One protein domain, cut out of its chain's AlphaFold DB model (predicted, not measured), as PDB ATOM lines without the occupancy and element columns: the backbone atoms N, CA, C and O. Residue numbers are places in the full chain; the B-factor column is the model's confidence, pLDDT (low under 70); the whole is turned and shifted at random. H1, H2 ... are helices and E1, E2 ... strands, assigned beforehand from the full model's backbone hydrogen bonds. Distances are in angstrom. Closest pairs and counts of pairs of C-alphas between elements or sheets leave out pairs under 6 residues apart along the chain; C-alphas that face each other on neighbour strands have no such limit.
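AT A GLANCE: This is residues 259 to 388 of the 524 residues of an uncharacterized protein of Deltaproteobacteria bacterium SM23_61 (UniProt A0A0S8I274). A twisted sheet of five strands has one long helix, H2, packed over one face, with H3, H4 and H5 gathered toward the last residues of H2. The small helices H1 and H6 lie at opposite ends of the long axis, and the E1 to E2 hairpin makes one edge of the sheet. The 130 printed residues include six named helices and five named strands, in the chain order E1 E2 E3 H1 H2 H3 H4 E4 E5 H5 H6. The sheet's order is E1, E2, E3, E5, E4, all antiparallel, and the class is mixed, helices and strands. The whole is only just loose, close to compact, with a radius of gyration of the C-alphas of 17.1 A and spans of 56 by 37 by 19 A.

IN THESE COORDINATES: In the sheet, E1 is residues 262 to 265, beginning at C-alpha 262 (108.175, 117.640, 141.761), and E2 is 268 to 271. E3 is 276 to 284, 27.1 A long, E5 is 361 to 369, 26.9 A, and E4 is 350 to 356, 17.7 A. H2, residues 297 to 319, is 33.8 A long and ends at C-alpha 319 (108.809, 129.421, 134.613). H4 is 336 to 347, 16.2 A, and H5 is 370 to 378, 12.4 A. H1 is 292 to 295, H3 is 328 to 334, and H6 is 381 to 386, ending at C-alpha 386 (122.818, 130.324, 118.611).

HOW THE PARTS SIT: E1, E2 and E3 form a meander, each strand the antiparallel neighbour of the one before; N 263 and O 270 are 2.8 A apart, and N 269 and O 278 2.9 A. E3 and E5 pair through N 281 and O 364, 2.8 A; the hairpin E4 and E5 pairs through N 365 and O 353, 3.0 A. H2 is on the sheet, two layers; its closest C-alphas to E3 are those of Ala 309 and Gly 281, 3.6 A. With residues 317 to 319 alone H2 touches H3, about perpendicular at 82 degrees, closest at the C-alphas of Lys 318 and Gly 329, 4.0 A. H4 touches H5 at a shallow tilt of 23 degrees, opposite ways, closest at the C-alphas of Arg 341 and Thr 376, 6.7 A. H1 and H2 only just touch, only at the corner, with 3 pairs of C-alphas within 8 A; the closest are those of Leu 293 and Ala 300, 5.9 A. H5 and H6 also only just touch, only at the corner, with 3 such pairs; the closest are those of Ala 378 and Tyr 384, 5.9 A. Every O i to N i+4 pair is within hydrogen-bond range in H3, H4, H5 and H6, and 18 of 19 are in H2; H1 is too short for such a pair.

THE WHOLE: The C-alphas farthest apart are those of Phe 288 and Val 388, 57.4 A. The printed part has no cut and no long link. Its mean pLDDT is 81.1; residues under 70 include 289 to 295 and 379 to 388.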
ATOM      1  N   ASN A 259     109.782 109.244 145.471       69.38
ATOM      2  CA  ASN A 259     111.024 109.691 144.863       69.38
ATOM      3  C   ASN A 259     110.864 110.577 143.611       69.38
ATOM      4  O   ASN A 259     111.867 111.016 143.062       69.38
ATOM      5  N   GLU A 260     109.650 110.934 143.175       82.31
ATOM      6  CA  GLU A 260     109.495 111.828 142.012       82.31
ATOM      7  C   GLU A 260     109.949 113.273 142.312       82.31
ATOM      8  O   GLU A 260     109.632 113.845 143.362       82.31
ATOM      9  N   LEU A 261     110.682 113.887 141.375       86.88
ATOM     10  CA  LEU A 261     111.158 115.272 141.453       86.88
ATOM     11  C   LEU A 261     110.067 116.246 141.014       86.88
ATOM     12  O   LEU A 261     109.926 116.562 139.827       86.88
ATOM     13  N   ILE A 262     109.299 116.733 141.987       91.19
ATOM     14  CA  ILE A 262     108.175 117.640 141.761       91.19
ATOM     15  C   ILE A 262     108.516 119.036 142.280       91.19
ATOM     16  O   ILE A 262     108.743 119.254 143.467       91.19
ATOM     17  N   GLN A 263     108.502 120.007 141.374       92.12
ATOM     18  CA  GLN A 263     108.618 121.422 141.678       92.12
ATOM     19  C   GLN A 263     107.224 122.049 141.778       92.12
ATOM     20  O   GLN A 263     106.575 122.301 140.761       92.12
ATOM     21  N   SER A 264     106.790 122.356 142.998       94.44
ATOM     22  CA  SER A 264     105.533 123.066 143.261       94.44
ATOM     23  C   SER A 264     105.660 124.568 142.989       94.44
ATOM     24  O   SER A 264     106.607 125.221 143.428       94.44
ATOM     25  N   LEU A 265     104.688 125.134 142.275       94.94
ATOM     26  CA  LEU A 265     104.630 126.538 141.863       94.94
ATOM     27  C   LEU A 265     103.246 127.138 142.184       94.94
ATOM     28  O   LEU A 265     102.278 126.401 142.367       94.94
ATOM     29  N   PRO A 266     103.095 128.478 142.211       94.75
ATOM     30  CA  PRO A 266     101.813 129.113 142.547       94.75
ATOM     31  C   PRO A 266     100.645 128.715 141.634       94.75
ATOM     32  O   PRO A 266      99.497 128.683 142.071       94.75
ATOM     33  N   HIS A 267     100.937 128.423 140.364       94.94
ATOM     34  CA  HIS A 267      99.939 128.121 139.339       94.94
ATOM     35  C   HIS A 267      99.941 126.651 138.899       94.94
ATOM     36  O   HIS A 267      99.172 126.287 138.017       94.94
ATOM     37  N   GLY A 268     100.760 125.786 139.493       95.88
ATOM     38  CA  GLY A 268     100.874 124.400 139.050       95.88
ATOM     39  C   GLY A 268     102.107 123.707 139.600       95.88
ATOM     40  O   GLY A 268     102.706 124.152 140.570       95.88
ATOM     41  N   GLU A 269     102.489 122.609 138.973       95.94
ATOM     42  CA  GLU A 269     103.654 121.815 139.348       95.94
ATOM     43  C   GLU A 269     104.392 121.332 138.099       95.94
ATOM     44  O   GLU A 269     103.783 121.114 137.047       95.94
ATOM     45  N   ILE A 270     105.706 121.161 138.225       95.31
ATOM     46  CA  ILE A 270     106.558 120.562 137.197       95.31
ATOM     47  C   ILE A 270     107.167 119.291 137.775       95.31
ATOM     48  O   ILE A 270     107.928 119.343 138.735       95.31
ATOM     49  N   ASN A 271     106.847 118.155 137.177       91.69
ATOM     50  CA  ASN A 271     107.454 116.871 137.476       91.69
ATOM     51  C   ASN A 271     108.596 116.615 136.488       91.69
ATOM     52  O   ASN A 271     108.366 116.285 135.321       91.69
ATOM     53  N   TRP A 272     109.826 116.793 136.959       90.56
ATOM     54  CA  TRP A 272     111.037 116.671 136.149       90.56
ATOM     55  C   TRP A 272     111.429 115.217 135.895       90.56
ATOM     56  O   TRP A 272     111.955 114.917 134.826       90.56
ATOM     57  N   SER A 273     111.097 114.305 136.816       82.00
ATOM     58  CA  SER A 273     111.292 112.861 136.626       82.00
ATOM     59  C   SER A 273     110.426 112.318 135.486       82.00
ATOM     60  O   SER A 273     110.850 111.433 134.746       82.00
ATOM     61  N   ARG A 274     109.212 112.860 135.319       79.25
ATOM     62  CA  ARG A 274     108.213 112.379 134.345       79.25
ATOM     63  C   ARG A 274     107.996 113.300 133.152       79.25
ATOM     64  O   ARG A 274     107.118 113.026 132.338       79.25
ATOM     65  N   ALA A 275     108.769 114.378 133.051       83.31
ATOM     66  CA  ALA A 275     108.649 115.380 131.998       83.31
ATOM     67  C   ALA A 275     107.222 115.969 131.869       83.31
ATOM     68  O   ALA A 275     106.717 116.149 130.762       83.31
ATOM     69  N   LEU A 276     106.548 116.270 132.986       84.62
ATOM     70  CA  LEU A 276     105.132 116.660 132.982       84.62
ATOM     71  C   LEU A 276     104.873 117.946 133.767       84.62
ATOM     72  O   LEU A 276     105.258 118.064 134.922       84.62
ATOM     73  N   ILE A 277     104.148 118.882 133.165       93.12
ATOM     74  CA  ILE A 277     103.625 120.076 133.833       93.12
ATOM     75  C   ILE A 277     102.146 119.848 134.103       93.12
ATOM     76  O   ILE A 277     101.420 119.500 133.173       93.12
ATOM     77  N   LYS A 278     101.680 120.083 135.331       92.25
ATOM     78  CA  LYS A 278     100.253 120.027 135.667       92.25
ATOM     79  C   LYS A 278      99.776 121.334 136.280       92.25
ATOM     80  O   LYS A 278     100.493 121.977 137.039       92.25
ATOM     81  N   ALA A 279      98.532 121.702 135.999       95.75
ATOM     82  CA  ALA A 279      97.873 122.806 136.685       95.75
ATOM     83  C   ALA A 279      96.373 122.565 136.825       95.75
ATOM     84  O   ALA A 279      95.731 121.948 135.971       95.75
ATOM     85  N   LYS A 280      95.805 123.081 137.915       95.19
ATOM     86  CA  LYS A 280      94.366 123.029 138.185       95.19
ATOM     87  C   LYS A 280      93.716 124.341 137.781       95.19
ATOM     88  O   LYS A 280      94.285 125.402 138.000       95.19
ATOM     89  N   GLY A 281      92.508 124.270 137.247       95.31
ATOM     90  CA  GLY A 281      91.635 125.419 137.046       95.31
ATOM     91  C   GLY A 281      90.253 125.150 137.595       95.31
ATOM     92  O   GLY A 281      89.799 124.004 137.631       95.31
ATOM     93  N   SER A 282      89.566 126.199 138.028       94.56
ATOM     94  CA  SER A 282      88.246 126.059 138.633       94.56
ATOM     95  C   SER A 282      87.274 127.136 138.173       94.56
ATOM     96  O   SER A 282      87.644 128.249 137.811       94.56
ATOM     97  N   ALA A 283      85.990 126.797 138.162       92.94
ATOM     98  CA  ALA A 283      84.928 127.760 137.925       92.94
ATOM     99  C   ALA A 283      83.664 127.359 138.680       92.94
ATOM    100  O   ALA A 283      83.370 126.177 138.837       92.94
ATOM    101  N   VAL A 284      82.881 128.352 139.100       92.56
ATOM    102  CA  VAL A 284      81.614 128.156 139.817       92.56
ATOM    103  C   VAL A 284      80.469 128.747 139.003       92.56
ATOM    104  O   VAL A 284      80.618 129.794 138.364       92.56
ATOM    105  N   LYS A 285      79.299 128.096 139.015       87.75
ATOM    106  CA  LYS A 285      78.078 128.686 138.451       87.75
ATOM    107  C   LYS A 285      77.679 129.939 139.255       87.75
ATOM    108  O   LYS A 285      77.385 129.816 140.442       87.75
ATOM    109  N   PRO A 286      77.554 131.127 138.632       80.12
ATOM    110  CA  PRO A 286      77.050 132.310 139.326       80.12
ATOM    111  C   PRO A 286      75.598 132.121 139.796       80.12
ATOM    112  O   PRO A 286      74.797 131.494 139.094       80.12
ATOM    113  N   LYS A 287      75.238 132.717 140.946       76.56
ATOM    114  CA  LYS A 287      73.873 132.653 141.514       76.56
ATOM    115  C   LYS A 287      72.802 133.112 140.514       76.56
ATOM    116  O   LYS A 287      71.758 132.477 140.402       76.56
ATOM    117  N   PHE A 288      73.101 134.144 139.723       72.44
ATOM    118  CA  PHE A 288      72.244 134.620 138.638       72.44
ATOM    119  C   PHE A 288      72.869 134.301 137.282       72.44
ATOM    120  O   PHE A 288      73.997 134.689 136.989       72.44
ATOM    121  N   SER A 289      72.133 133.575 136.439       65.56
ATOM    122  CA  SER A 289      72.597 133.152 135.116       65.56
ATOM    123  C   SER A 289      71.485 133.281 134.070       65.56
ATOM    124  O   SER A 289      70.332 132.936 134.317       65.56
ATOM    125  N   ARG A 290      71.836 133.784 132.880       63.12
ATOM    126  CA  ARG A 290      70.963 133.869 131.693       63.12
ATOM    127  C   ARG A 290      71.532 132.991 130.564       63.12
ATOM    128  O   ARG A 290      72.702 132.610 130.600       63.12
ATOM    129  N   GLY A 291      70.716 132.650 129.564       62.75
ATOM    130  CA  GLY A 291      71.170 131.934 128.361       62.75
ATOM    131  C   GLY A 291      71.725 130.523 128.623       62.75
ATOM    132  O   GLY A 291      71.125 129.740 129.362       62.75
ATOM    133  N   ALA A 292      72.862 130.180 128.006       54.94
ATOM    134  CA  ALA A 292      73.495 128.856 128.118       54.94
ATOM    135  C   ALA A 292      73.854 128.472 129.570       54.94
ATOM    136  O   ALA A 292      73.676 127.324 129.952       54.94
ATOM    137  N   LEU A 293      74.235 129.432 130.424       59.03
ATOM    138  CA  LEU A 293      74.516 129.195 131.852       59.03
ATOM    139  C   LEU A 293      73.262 128.884 132.688       59.03
ATOM    140  O   LEU A 293      73.384 128.422 133.823       59.03
ATOM    141  N   ARG A 294      72.059 129.143 132.160       62.25
ATOM    142  CA  ARG A 294      70.790 128.763 132.798       62.25
ATOM    143  C   ARG A 294      70.356 127.354 132.383       62.25
ATOM    144  O   ARG A 294      69.897 126.614 133.245       62.25
ATOM    145  N   ARG A 295      70.527 127.003 131.101       60.09
ATOM    146  CA  ARG A 295      70.043 125.752 130.479       60.09
ATOM    147  C   ARG A 295      71.045 124.592 130.533       60.09
ATOM    148  O   ARG A 295      70.654 123.490 130.877       60.09
ATOM    149  N   ASP A 296      72.321 124.855 130.258       71.25
ATOM    150  CA  ASP A 296      73.417 123.871 130.213       71.25
ATOM    151  C   ASP A 296      74.621 124.395 131.013       71.25
ATOM    152  O   ASP A 296      75.714 124.701 130.526       71.25
ATOM    153  N   TRP A 297      74.360 124.613 132.299       72.31
ATOM    154  CA  TRP A 297      75.343 125.184 133.204       72.31
ATOM    155  C   TRP A 297      76.570 124.285 133.442       72.31
ATOM    156  O   TRP A 297      77.654 124.865 133.524       72.31
ATOM    157  N   PRO A 298      76.482 122.935 133.512       70.31
ATOM    158  CA  PRO A 298      77.661 122.106 133.761       70.31
ATOM    159  C   PRO A 298      78.703 122.257 132.650       70.31
ATOM    160  O   PRO A 298      79.877 122.480 132.939       70.31
ATOM    161  N   SER A 299      78.282 122.247 131.382       69.00
ATOM    162  CA  SER A 299      79.181 122.401 130.231       69.00
ATOM    163  C   SER A 299      79.752 123.817 130.125       69.00
ATOM    164  O   SER A 299      80.923 124.009 129.789       69.00
ATOM    165  N   ALA A 300      78.949 124.842 130.430       70.50
ATOM    166  CA  ALA A 300      79.414 126.227 130.439       70.50
ATOM    167  C   ALA A 300      80.444 126.498 131.553       70.50
ATOM    168  O   ALA A 300      81.433 127.192 131.315       70.50
ATOM    169  N   VAL A 301      80.242 125.939 132.750       79.31
ATOM    170  CA  VAL A 301      81.185 126.069 133.872       79.31
ATOM    171  C   VAL A 301      82.439 125.225 133.631       79.31
ATOM    172  O   VAL A 301      83.535 125.733 133.840       79.31
ATOM    173  N   LYS A 302      82.312 124.014 133.065       79.00
ATOM    174  CA  LYS A 302      83.460 123.198 132.617       79.00
ATOM    175  C   LYS A 302      84.355 123.970 131.644       79.00
ATOM    176  O   LYS A 302      85.565 124.013 131.832       79.00
ATOM    177  N   ARG A 303      83.782 124.655 130.645       75.06
ATOM    178  CA  ARG A 303      84.564 125.493 129.711       75.06
ATOM    179  C   ARG A 303      85.318 126.625 130.412       75.06
ATOM    180  O   ARG A 303      86.455 126.899 130.050       75.06
ATOM    181  N   ARG A 304      84.717 127.258 131.423       81.75
ATOM    182  CA  ARG A 304      85.383 128.305 132.217       81.75
ATOM    183  C   ARG A 304      86.519 127.745 133.070       81.75
ATOM    184  O   ARG A 304      87.594 128.329 133.066       81.75
ATOM    185  N   ALA A 305      86.299 126.606 133.727       87.44
ATOM    186  CA  ALA A 305      87.336 125.914 134.491       87.44
ATOM    187  C   ALA A 305      88.505 125.486 133.588       87.44
ATOM    188  O   ALA A 305      89.657 125.592 133.989       87.44
ATOM    189  N   LYS A 306      88.218 125.084 132.339       80.94
ATOM    190  CA  LYS A 306      89.247 124.758 131.343       80.94
ATOM    191  C   LYS A 306      90.098 125.982 131.001       80.94
ATOM    192  O   LYS A 306      91.313 125.890 131.028       80.94
ATOM    193  N   VAL A 307      89.478 127.132 130.726       82.44
ATOM    194  CA  VAL A 307      90.213 128.381 130.444       82.44
ATOM    195  C   VAL A 307      91.074 128.808 131.635       82.44
ATOM    196  O   VAL A 307      92.202 129.253 131.443       82.44
ATOM    197  N   ASP A 308      90.563 128.653 132.858       94.19
ATOM    198  CA  ASP A 308      91.329 128.920 134.076       94.19
ATOM    199  C   ASP A 308      92.542 127.982 134.208       94.19
ATOM    200  O   ASP A 308      93.659 128.439 134.434       94.19
ATOM    201  N   ALA A 309      92.354 126.686 133.941       89.38
ATOM    202  CA  ALA A 309      93.431 125.699 133.957       89.38
ATOM    203  C   ALA A 309      94.485 125.999 132.882       89.38
ATOM    204  O   ALA A 309      95.674 125.953 133.168       89.38
ATOM    205  N   MET A 310      94.068 126.377 131.670       86.62
ATOM    206  CA  MET A 310      94.977 126.767 130.581       86.62
ATOM    207  C   MET A 310      95.809 127.998 130.948       86.62
ATOM    208  O   MET A 310      96.998 128.042 130.642       86.62
ATOM    209  N   ARG A 311      95.221 128.984 131.640       95.00
ATOM    210  CA  ARG A 311      95.974 130.132 132.167       95.00
ATOM    211  C   ARG A 311      97.030 129.674 133.172       95.00
ATOM    212  O   ARG A 311      98.182 130.072 133.061       95.00
ATOM    213  N   ASN A 312      96.643 128.819 134.111       97.75
ATOM    214  CA  ASN A 312      97.541 128.324 135.150       97.75
ATOM    215  C   ASN A 312      98.671 127.442 134.579       97.75
ATOM    216  O   ASN A 312      99.822 127.554 135.008       97.75
ATOM    217  N   ILE A 313      98.384 126.650 133.538       93.81
ATOM    218  CA  ILE A 313      99.413 125.960 132.751       93.81
ATOM    219  C   ILE A 313     100.355 126.970 132.112       93.81
ATOM    220  O   ILE A 313     101.558 126.819 132.263       93.81
ATOM    221  N   LEU A 314      99.844 127.985 131.410       95.69
ATOM    222  CA  LEU A 314     100.687 128.968 130.727       95.69
ATOM    223  C   LEU A 314     101.648 129.668 131.695       95.69
ATOM    224  O   LEU A 314     102.830 129.805 131.389       95.69
ATOM    225  N   GLU A 315     101.160 130.083 132.865       97.81
ATOM    226  CA  GLU A 315     102.007 130.712 133.882       97.81
ATOM    227  C   GLU A 315     103.062 129.747 134.428       97.81
ATOM    228  O   GLU A 315     104.211 130.140 134.606       97.81
ATOM    229  N   THR A 316     102.720 128.469 134.610       97.88
ATOM    230  CA  THR A 316     103.689 127.431 134.997       97.88
ATOM    231  C   THR A 316     104.717 127.165 133.888       97.88
ATOM    232  O   THR A 316     105.912 127.108 134.146       97.88
ATOM    233  N   VAL A 317     104.279 127.072 132.633       96.12
ATOM    234  CA  VAL A 317     105.125 126.844 131.452       96.12
ATOM    235  C   VAL A 317     106.160 127.962 131.284       96.12
ATOM    236  O   VAL A 317     107.320 127.683 130.998       96.12
ATOM    237  N   LYS A 318     105.797 129.223 131.547       96.50
ATOM    238  CA  LYS A 318     106.732 130.361 131.491       96.50
ATOM    239  C   LYS A 318     107.892 130.265 132.488       96.50
ATOM    240  O   LYS A 318     108.932 130.877 132.247       96.50
ATOM    241  N   THR A 319     107.742 129.542 133.602       96.31
ATOM    242  CA  THR A 319     108.809 129.421 134.613       96.31
ATOM    243  C   THR A 319     109.828 128.331 134.293       96.31
ATOM    244  O   THR A 319     110.889 128.313 134.922       96.31
ATOM    245  N   VAL A 320     109.529 127.462 133.319       95.81
ATOM    246  CA  VAL A 320     110.409 126.376 132.880       95.81
ATOM    247  C   VAL A 320     111.761 126.957 132.478       95.81
ATOM    248  O   VAL A 320     111.845 127.853 131.635       95.81
ATOM    249  N   GLN A 321     112.822 126.444 133.094       94.69
ATOM    250  CA  GLN A 321     114.187 126.823 132.753       94.69
ATOM    251  C   GLN A 321     114.580 126.129 131.458       94.69
ATOM    252  O   GLN A 321     114.455 124.907 131.339       94.69
ATOM    253  N   VAL A 322     115.024 126.915 130.480       92.88
ATOM    254  CA  VAL A 322     115.527 126.361 129.225       92.88
ATOM    255  C   VAL A 322     117.001 126.049 129.386       92.88
ATOM    256  O   VAL A 322     117.386 124.906 129.171       92.88
ATOM    257  N   ASP A 323     117.780 127.012 129.862       91.06
ATOM    258  CA  ASP A 323     119.213 126.878 130.095       91.06
ATOM    259  C   ASP A 323     119.674 127.764 131.272       91.06
ATOM    260  O   ASP A 323     118.876 128.287 132.066       91.06
ATOM    261  N   ALA A 324     120.991 127.936 131.378       90.31
ATOM    262  CA  ALA A 324     121.643 128.660 132.459       90.31
ATOM    263  C   ALA A 324     121.356 130.172 132.465       90.31
ATOM    264  O   ALA A 324     121.680 130.846 133.448       90.31
ATOM    265  N   GLU A 325     120.743 130.706 131.408       89.38
ATOM    266  CA  GLU A 325     120.486 132.131 131.206       89.38
ATOM    267  C   GLU A 325     118.991 132.444 131.113       89.38
ATOM    268  O   GLU A 325     118.521 133.359 131.798       89.38
ATOM    269  N   LYS A 326     118.236 131.669 130.324       91.62
ATOM    270  CA  LYS A 326     116.857 131.981 129.935       91.62
ATOM    271  C   LYS A 326     115.830 130.996 130.489       91.62
ATOM    272  O   LYS A 326     116.019 129.776 130.530       91.62
ATOM    273  N   LYS A 327     114.670 131.539 130.855       94.56
ATOM    274  CA  LYS A 327     113.432 130.777 131.039       94.56
ATOM    275  C   LYS A 327     112.598 130.827 129.771       94.56
ATOM    276  O   LYS A 327     112.748 131.718 128.936       94.56
ATOM    277  N   LEU A 328     111.643 129.911 129.658       94.19
ATOM    278  CA  LEU A 328     110.748 129.881 128.509       94.19
ATOM    279  C   LEU A 328     109.928 131.173 128.388       94.19
ATOM    280  O   LEU A 328     109.702 131.646 127.281       94.19
ATOM    281  N   GLY A 329     109.532 131.780 129.510       95.25
ATOM    282  CA  GLY A 329     108.857 133.077 129.511       95.25
ATOM    283  C   GLY A 329     109.688 134.205 128.891       95.25
ATOM    284  O   GLY A 329     109.120 135.041 128.194       95.25
ATOM    285  N   ASP A 330     111.011 134.201 129.080       93.75
ATOM    286  CA  ASP A 330     111.915 135.192 128.480       93.75
ATOM    287  C   ASP A 330     111.954 135.007 126.956       93.75
ATOM    288  O   ASP A 330     111.699 135.943 126.200       93.75
ATOM    289  N   ILE A 331     112.121 133.761 126.502       90.62
ATOM    290  CA  ILE A 331     112.115 133.396 125.076       90.62
ATOM    291  C   ILE A 331     110.782 133.759 124.406       90.62
ATOM    292  O   ILE A 331     110.759 134.260 123.284       90.62
ATOM    293  N   MET A 332     109.655 133.537 125.088       91.88
ATOM    294  CA  MET A 332     108.330 133.913 124.581       91.88
ATOM    295  C   MET A 332     108.138 135.430 124.464       91.88
ATOM    296  O   MET A 332     107.323 135.870 123.657       91.88
ATOM    297  N   ASN A 333     108.830 136.228 125.278       91.00
ATOM    298  CA  ASN A 333     108.768 137.685 125.181       91.00
ATOM    299  C   ASN A 333     109.652 138.214 124.042       91.00
ATOM    300  O   ASN A 333     109.327 139.241 123.452       91.00
ATOM    301  N   GLU A 334     110.745 137.515 123.737       87.75
ATOM    302  CA  GLU A 334     111.695 137.873 122.681       87.75
ATOM    303  C   GLU A 334     111.250 137.404 121.282       87.75
ATOM    304  O   GLU A 334     111.598 138.038 120.287       87.75
ATOM    305  N   SER A 335     110.473 136.316 121.184       80.81
ATOM    306  CA  SER A 335     110.044 135.723 119.909       80.81
ATOM    307  C   SER A 335     108.534 135.490 119.844       80.81
ATOM    308  O   SER A 335     107.972 134.622 120.520       80.81
ATOM    309  N   ASP A 336     107.876 136.212 118.934       75.12
ATOM    310  CA  ASP A 336     106.452 136.039 118.637       75.12
ATOM    311  C   ASP A 336     106.129 134.626 118.140       75.12
ATOM    312  O   ASP A 336     105.105 134.055 118.519       75.12
ATOM    313  N   ILE A 337     107.021 134.029 117.345       74.31
ATOM    314  CA  ILE A 337     106.871 132.658 116.842       74.31
ATOM    315  C   ILE A 337     106.873 131.672 118.012       74.31
ATOM    316  O   ILE A 337     105.982 130.823 118.104       74.31
ATOM    317  N   MET A 338     107.822 131.811 118.942       80.56
ATOM    318  CA  MET A 338     107.889 130.960 120.131       80.56
ATOM    319  C   MET A 338     106.667 131.143 121.020       80.56
ATOM    320  O   MET A 338     106.078 130.160 121.474       80.56
ATOM    321  N   ARG A 339     106.221 132.389 121.206       82.56
ATOM    322  CA  ARG A 339     104.985 132.693 121.925       82.56
ATOM    323  C   ARG A 339     103.787 131.969 121.318       82.56
ATOM    324  O   ARG A 339     103.036 131.330 122.051       82.56
ATOM    325  N   ILE A 340     103.622 132.027 119.996       68.88
ATOM    326  CA  ILE A 340     102.518 131.370 119.282       68.88
ATOM    327  C   ILE A 340     102.591 129.850 119.437       68.88
ATOM    328  O   ILE A 340     101.586 129.225 119.777       68.88
ATOM    329  N   ARG A 341     103.770 129.249 119.231       76.31
ATOM    330  CA  ARG A 341     103.950 127.795 119.341       76.31
ATOM    331  C   ARG A 341     103.643 127.298 120.755       76.31
ATOM    332  O   ARG A 341     102.862 126.362 120.914       76.31
ATOM    333  N   VAL A 342     104.159 127.974 121.785       83.38
ATOM    334  CA  VAL A 342     103.881 127.622 123.188       83.38
ATOM    335  C   VAL A 342     102.401 127.812 123.529       83.38
ATOM    336  O   VAL A 342     101.808 126.946 124.169       83.38
ATOM    337  N   LEU A 343     101.754 128.887 123.063       75.94
ATOM    338  CA  LEU A 343     100.306 129.054 123.241       75.94
ATOM    339  C   LEU A 343      99.514 127.924 122.568       75.94
ATOM    340  O   LEU A 343      98.552 127.435 123.156       75.94
ATOM    341  N   GLY A 344      99.931 127.467 121.385       65.31
ATOM    342  CA  GLY A 344      99.346 126.309 120.703       65.31
ATOM    343  C   GLY A 344      99.500 124.995 121.481       65.31
ATOM    344  O   GLY A 344      98.574 124.176 121.496       65.31
ATOM    345  N   LEU A 345     100.626 124.806 122.183       74.12
ATOM    346  CA  LEU A 345     100.824 123.682 123.106       74.12
ATOM    347  C   LEU A 345      99.875 123.763 124.304       74.12
ATOM    348  O   LEU A 345      99.158 122.807 124.581       74.12
ATOM    349  N   VAL A 346      99.807 124.918 124.973       81.75
ATOM    350  CA  VAL A 346      98.897 125.128 126.112       81.75
ATOM    351  C   VAL A 346      97.435 124.970 125.691       81.75
ATOM    352  O   VAL A 346      96.616 124.449 126.446       81.75
ATOM    353  N   GLN A 347      97.089 125.372 124.466       68.19
ATOM    354  CA  GLN A 347      95.755 125.146 123.920       68.19
ATOM    355  C   GLN A 347      95.425 123.665 123.722       68.19
ATOM    356  O   GLN A 347      94.291 123.248 123.973       68.19
ATOM    357  N   GLY A 348      96.424 122.888 123.305       58.06
ATOM    358  CA  GLY A 348      96.365 121.435 123.182       58.06
ATOM    359  C   GLY A 348      96.542 120.675 124.498       58.06
ATOM    360  O   GLY A 348      96.547 119.450 124.462       58.06
ATOM    361  N   ALA A 349      96.673 121.363 125.639       71.94
ATOM    362  CA  ALA A 349      96.874 120.722 126.930       71.94
ATOM    363  C   ALA A 349      95.736 119.744 127.265       71.94
ATOM    364  O   ALA A 349      94.551 119.984 126.990       71.94
ATOM    365  N   ILE A 350      96.109 118.635 127.890       59.66
ATOM    366  CA  ILE A 350      95.224 117.494 128.118       59.66
ATOM    367  C   ILE A 350      94.490 117.669 129.430       59.66
ATOM    368  O   ILE A 350      95.048 118.194 130.385       59.66
ATOM    369  N   ILE A 351      93.239 117.222 129.493       70.00
ATOM    370  CA  ILE A 351      92.480 117.159 130.742       70.00
ATOM    371  C   ILE A 351      92.728 115.794 131.381       70.00
ATOM    372  O   ILE A 351      92.227 114.792 130.883       70.00
ATOM    373  N   LEU A 352      93.452 115.771 132.497       67.94
ATOM    374  CA  LEU A 352      93.681 114.554 133.278       67.94
ATOM    375  C   LEU A 352      92.446 114.179 134.101       67.94
ATOM    376  O   LEU A 352      92.063 113.017 134.180       67.94
ATOM    377  N   ASN A 353      91.805 115.173 134.722       73.81
ATOM    378  CA  ASN A 353      90.685 114.944 135.629       73.81
ATOM    379  C   ASN A 353      89.676 116.100 135.558       73.81
ATOM    380  O   ASN A 353      90.045 117.257 135.348       73.81
ATOM    381  N   THR A 354      88.391 115.797 135.742       76.69
ATOM    382  CA  THR A 354      87.321 116.786 135.929       76.69
ATOM    383  C   THR A 354      86.500 116.404 137.154       76.69
ATOM    384  O   THR A 354      85.866 115.351 137.173       76.69
ATOM    385  N   ARG A 355      86.454 117.286 138.154       81.44
ATOM    386  CA  ARG A 355      85.678 117.095 139.384       81.44
ATOM    387  C   ARG A 355      84.501 118.061 139.430       81.44
ATOM    388  O   ARG A 355      84.662 119.261 139.211       81.44
ATOM    389  N   TYR A 356      83.322 117.527 139.734       84.81
ATOM    390  CA  TYR A 356      82.089 118.287 139.921       84.81
ATOM    391  C   TYR A 356      81.725 118.303 141.400       84.81
ATOM    392  O   TYR A 356      81.715 117.260 142.050       84.81
ATOM    393  N   TYR A 357      81.401 119.481 141.916       89.25
ATOM    394  CA  TYR A 357      81.057 119.680 143.318       89.25
ATOM    395  C   TYR A 357      79.572 120.017 143.481       89.25
ATOM    396  O   TYR A 357      78.918 120.536 142.570       89.25
ATOM    397  N   GLN A 358      79.036 119.743 144.674       87.75
ATOM    398  CA  GLN A 358      77.629 119.999 145.013       87.75
ATOM    399  C   GLN A 358      77.264 121.493 144.946       87.75
ATOM    400  O   GLN A 358      76.147 121.851 144.574       87.75
ATOM    401  N   ASP A 359      78.227 122.373 145.222       88.44
ATOM    402  CA  ASP A 359      78.104 123.834 145.148       88.44
ATOM    403  C   ASP A 359      78.115 124.384 143.706       88.44
ATOM    404  O   ASP A 359      78.142 125.599 143.498       88.44
ATOM    405  N   LYS A 360      78.052 123.506 142.695       89.25
ATOM    406  CA  LYS A 360      78.094 123.847 141.265       89.25
ATOM    407  C   LYS A 360      79.448 124.415 140.822       89.25
ATOM    408  O   LYS A 360      79.510 125.124 139.808       89.25
ATOM    409  N   ARG A 361      80.523 124.090 141.548       92.44
ATOM    410  CA  ARG A 361      81.908 124.240 141.093       92.44
ATOM    411  C   ARG A 361      82.312 123.081 140.184       92.44
ATOM    412  O   ARG A 361      81.912 121.935 140.389       92.44
ATOM    413  N   VAL A 362      83.125 123.395 139.185       86.56
ATOM    414  CA  VAL A 362      83.854 122.429 138.361       86.56
ATOM    415  C   VAL A 362      85.337 122.734 138.495       86.56
ATOM    416  O   VAL A 362      85.735 123.893 138.378       86.56
ATOM    417  N   GLU A 363      86.138 121.706 138.735       91.19
ATOM    418  CA  GLU A 363      87.598 121.772 138.761       91.19
ATOM    419  C   GLU A 363      88.159 120.857 137.673       91.19
ATOM    420  O   GLU A 363      87.656 119.752 137.462       91.19
ATOM    421  N   ILE A 364      89.172 121.331 136.957       81.88
ATOM    422  CA  ILE A 364      89.836 120.604 135.878       81.88
ATOM    423  C   ILE A 364      91.329 120.585 136.175       81.88
ATOM    424  O   ILE A 364      91.933 121.640 136.352       81.88
ATOM    425  N   LEU A 365      91.915 119.391 136.201       82.06
ATOM    426  CA  LEU A 365      93.361 119.204 136.202       82.06
ATOM    427  C   LEU A 365      93.808 119.014 134.757       82.06
ATOM    428  O   LEU A 365      93.314 118.109 134.080       82.06
ATOM    429  N   MET A 366      94.717 119.862 134.293       81.00
ATOM    430  CA  MET A 366      95.287 119.773 132.957       81.00
ATOM    431  C   MET A 366      96.790 119.511 133.000       81.00
ATOM    432  O   MET A 366      97.430 119.810 134.010       81.00
ATOM    433  N   ALA A 367      97.345 118.996 131.900       82.19
ATOM    434  CA  ALA A 367      98.775 118.757 131.767       82.19
ATOM    435  C   ALA A 367      99.352 119.045 130.372       82.19
ATOM    436  O   ALA A 367      98.640 118.988 129.367       82.19
ATOM    437  N   VAL A 368     100.656 119.341 130.341       81.81
ATOM    438  CA  VAL A 368     101.502 119.509 129.143       81.81
ATOM    439  C   VAL A 368     102.803 118.733 129.344       81.81
ATOM    440  O   VAL A 368     103.356 118.739 130.445       81.81
ATOM    441  N   ASN A 369     103.313 118.094 128.291       80.19
ATOM    442  CA  ASN A 369     104.597 117.405 128.332       80.19
ATOM    443  C   ASN A 369     105.768 118.388 128.112       80.19
ATOM    444  O   ASN A 369     105.759 119.183 127.171       80.19
ATOM    445  N   LEU A 370     106.802 118.321 128.957       83.69
ATOM    446  CA  LEU A 370     108.031 119.118 128.821       83.69
ATOM    447  C   LEU A 370     108.765 118.832 127.499       83.69
ATOM    448  O   LEU A 370     109.404 119.723 126.941       83.69
ATOM    449  N   MET A 371     108.637 117.621 126.961       79.69
ATOM    450  CA  MET A 371     109.227 117.222 125.683       79.69
ATOM    451  C   MET A 371     108.606 117.943 124.487       79.69
ATOM    452  O   MET A 371     109.317 118.243 123.531       79.69
ATOM    453  N   ASP A 372     107.321 118.299 124.546       76.69
ATOM    454  CA  ASP A 372     106.674 119.071 123.477       76.69
ATOM    455  C   ASP A 372     107.210 120.509 123.433       76.69
ATOM    456  O   ASP A 372     107.375 121.103 122.360       76.69
ATOM    457  N   ILE A 373     107.541 121.058 124.606       85.44
ATOM    458  CA  ILE A 373     108.202 122.358 124.743       85.44
ATOM    459  C   ILE A 373     109.624 122.279 124.180       85.44
ATOM    460  O   ILE A 373     110.010 123.133 123.383       85.44
ATOM    461  N   LEU A 374     110.387 121.238 124.529       83.75
ATOM    462  CA  LEU A 374     111.721 121.017 123.966       83.75
ATOM    463  C   LEU A 374     111.671 120.850 122.439       83.75
ATOM    464  O   LEU A 374     112.471 121.453 121.731       83.75
ATOM    465  N   GLY A 375     110.704 120.094 121.915       77.81
ATOM    466  CA  GLY A 375     110.492 119.942 120.475       77.81
ATOM    467  C   GLY A 375     110.149 121.265 119.787       77.81
ATOM    468  O   GLY A 375     110.620 121.527 118.683       77.81
ATOM    469  N   THR A 376     109.387 122.128 120.460       78.19
ATOM    470  CA  THR A 376     109.064 123.481 119.987       78.19
ATOM    471  C   THR A 376     110.299 124.379 119.911       78.19
ATOM    472  O   THR A 376     110.454 125.101 118.926       78.19
ATOM    473  N   LEU A 377     111.179 124.304 120.914       79.75
ATOM    474  CA  LEU A 377     112.460 125.018 120.944       79.75
ATOM    475  C   LEU A 377     113.415 124.503 119.861       79.75
ATOM    476  O   LEU A 377     114.005 125.294 119.137       79.75
ATOM    477  N   ALA A 378     113.528 123.182 119.704       74.81
ATOM    478  CA  ALA A 378     114.412 122.558 118.719       74.81
ATOM    479  C   ALA A 378     113.953 122.774 117.264       74.81
ATOM    480  O   ALA A 378     114.769 122.739 116.349       74.81
ATOM    481  N   ALA A 379     112.653 122.989 117.037       67.00
ATOM    482  CA  ALA A 379     112.100 123.332 115.726       67.00
ATOM    483  C   ALA A 379     112.286 124.815 115.357       67.00
ATOM    484  O   ALA A 379     111.886 125.237 114.268       67.00
ATOM    485  N   ASP A 380     112.799 125.646 116.268       67.56
ATOM    486  CA  ASP A 380     113.233 127.003 115.957       67.56
ATOM    487  C   ASP A 380     114.736 126.994 115.653       67.56
ATOM    488  O   ASP A 380     115.588 126.901 116.538       67.56
ATOM    489  N   GLU A 381     115.055 127.059 114.362       50.66
ATOM    490  CA  GLU A 381     116.419 126.992 113.836       50.66
ATOM    491  C   GLU A 381     117.310 128.142 114.359       50.66
ATOM    492  O   GLU A 381     118.532 128.000 114.375       50.66
ATOM    493  N   LEU A 382     116.725 129.250 114.847       46.62
ATOM    494  CA  LEU A 382     117.451 130.385 115.439       46.62
ATOM    495  C   LEU A 382     117.988 130.073 116.844       46.62
ATOM    496  O   LEU A 382     119.166 130.307 117.107       46.62
ATOM    497  N   ILE A 383     117.170 129.475 117.719       52.03
ATOM    498  CA  ILE A 383     117.602 129.057 119.069       52.03
ATOM    499  C   ILE A 383     118.564 127.870 118.960       52.03
ATOM    500  O   ILE A 383     119.570 127.800 119.672       52.03
ATOM    501  N   TYR A 384     118.290 126.959 118.022       53.81
ATOM    502  CA  TYR A 384     119.168 125.828 117.744       53.81
ATOM    503  C   TYR A 384     120.532 126.274 117.189       53.81
ATOM    504  O   TYR A 384     121.543 125.711 117.579       53.81
ATOM    505  N   ARG A 385     120.625 127.314 116.343       51.06
ATOM    506  CA  ARG A 385     121.924 127.806 115.829       51.06
ATOM    507  C   ARG A 385     122.719 128.655 116.817       51.06
ATOM    508  O   ARG A 385     123.938 128.525 116.835       51.06
ATOM    509  N   GLU A 386     122.085 129.511 117.619       49.19
ATOM    510  CA  GLU A 386     122.818 130.324 118.611       49.19
ATOM    511  C   GLU A 386     123.419 129.470 119.739       49.19
ATOM    512  O   GLU A 386     124.502 129.770 120.237       49.19
ATOM    513  N   SER A 387     122.755 128.368 120.104       50.16
ATOM    514  CA  SER A 387     123.241 127.423 121.123       50.16
ATOM    515  C   SER A 387     124.273 126.414 120.600       50.16
ATOM    516  O   SER A 387     124.946 125.747 121.393       50.16
ATOM    517  N   VAL A 388     124.434 126.309 119.277       49.72
ATOM    518  CA  VAL A 388     125.255 125.290 118.620       49.72
ATOM    519  C   VAL A 388     126.377 125.953 117.812       49.72
ATOM    520  O   VAL A 388     126.361 126.024 116.585       49.72
TER     521      VAL A 388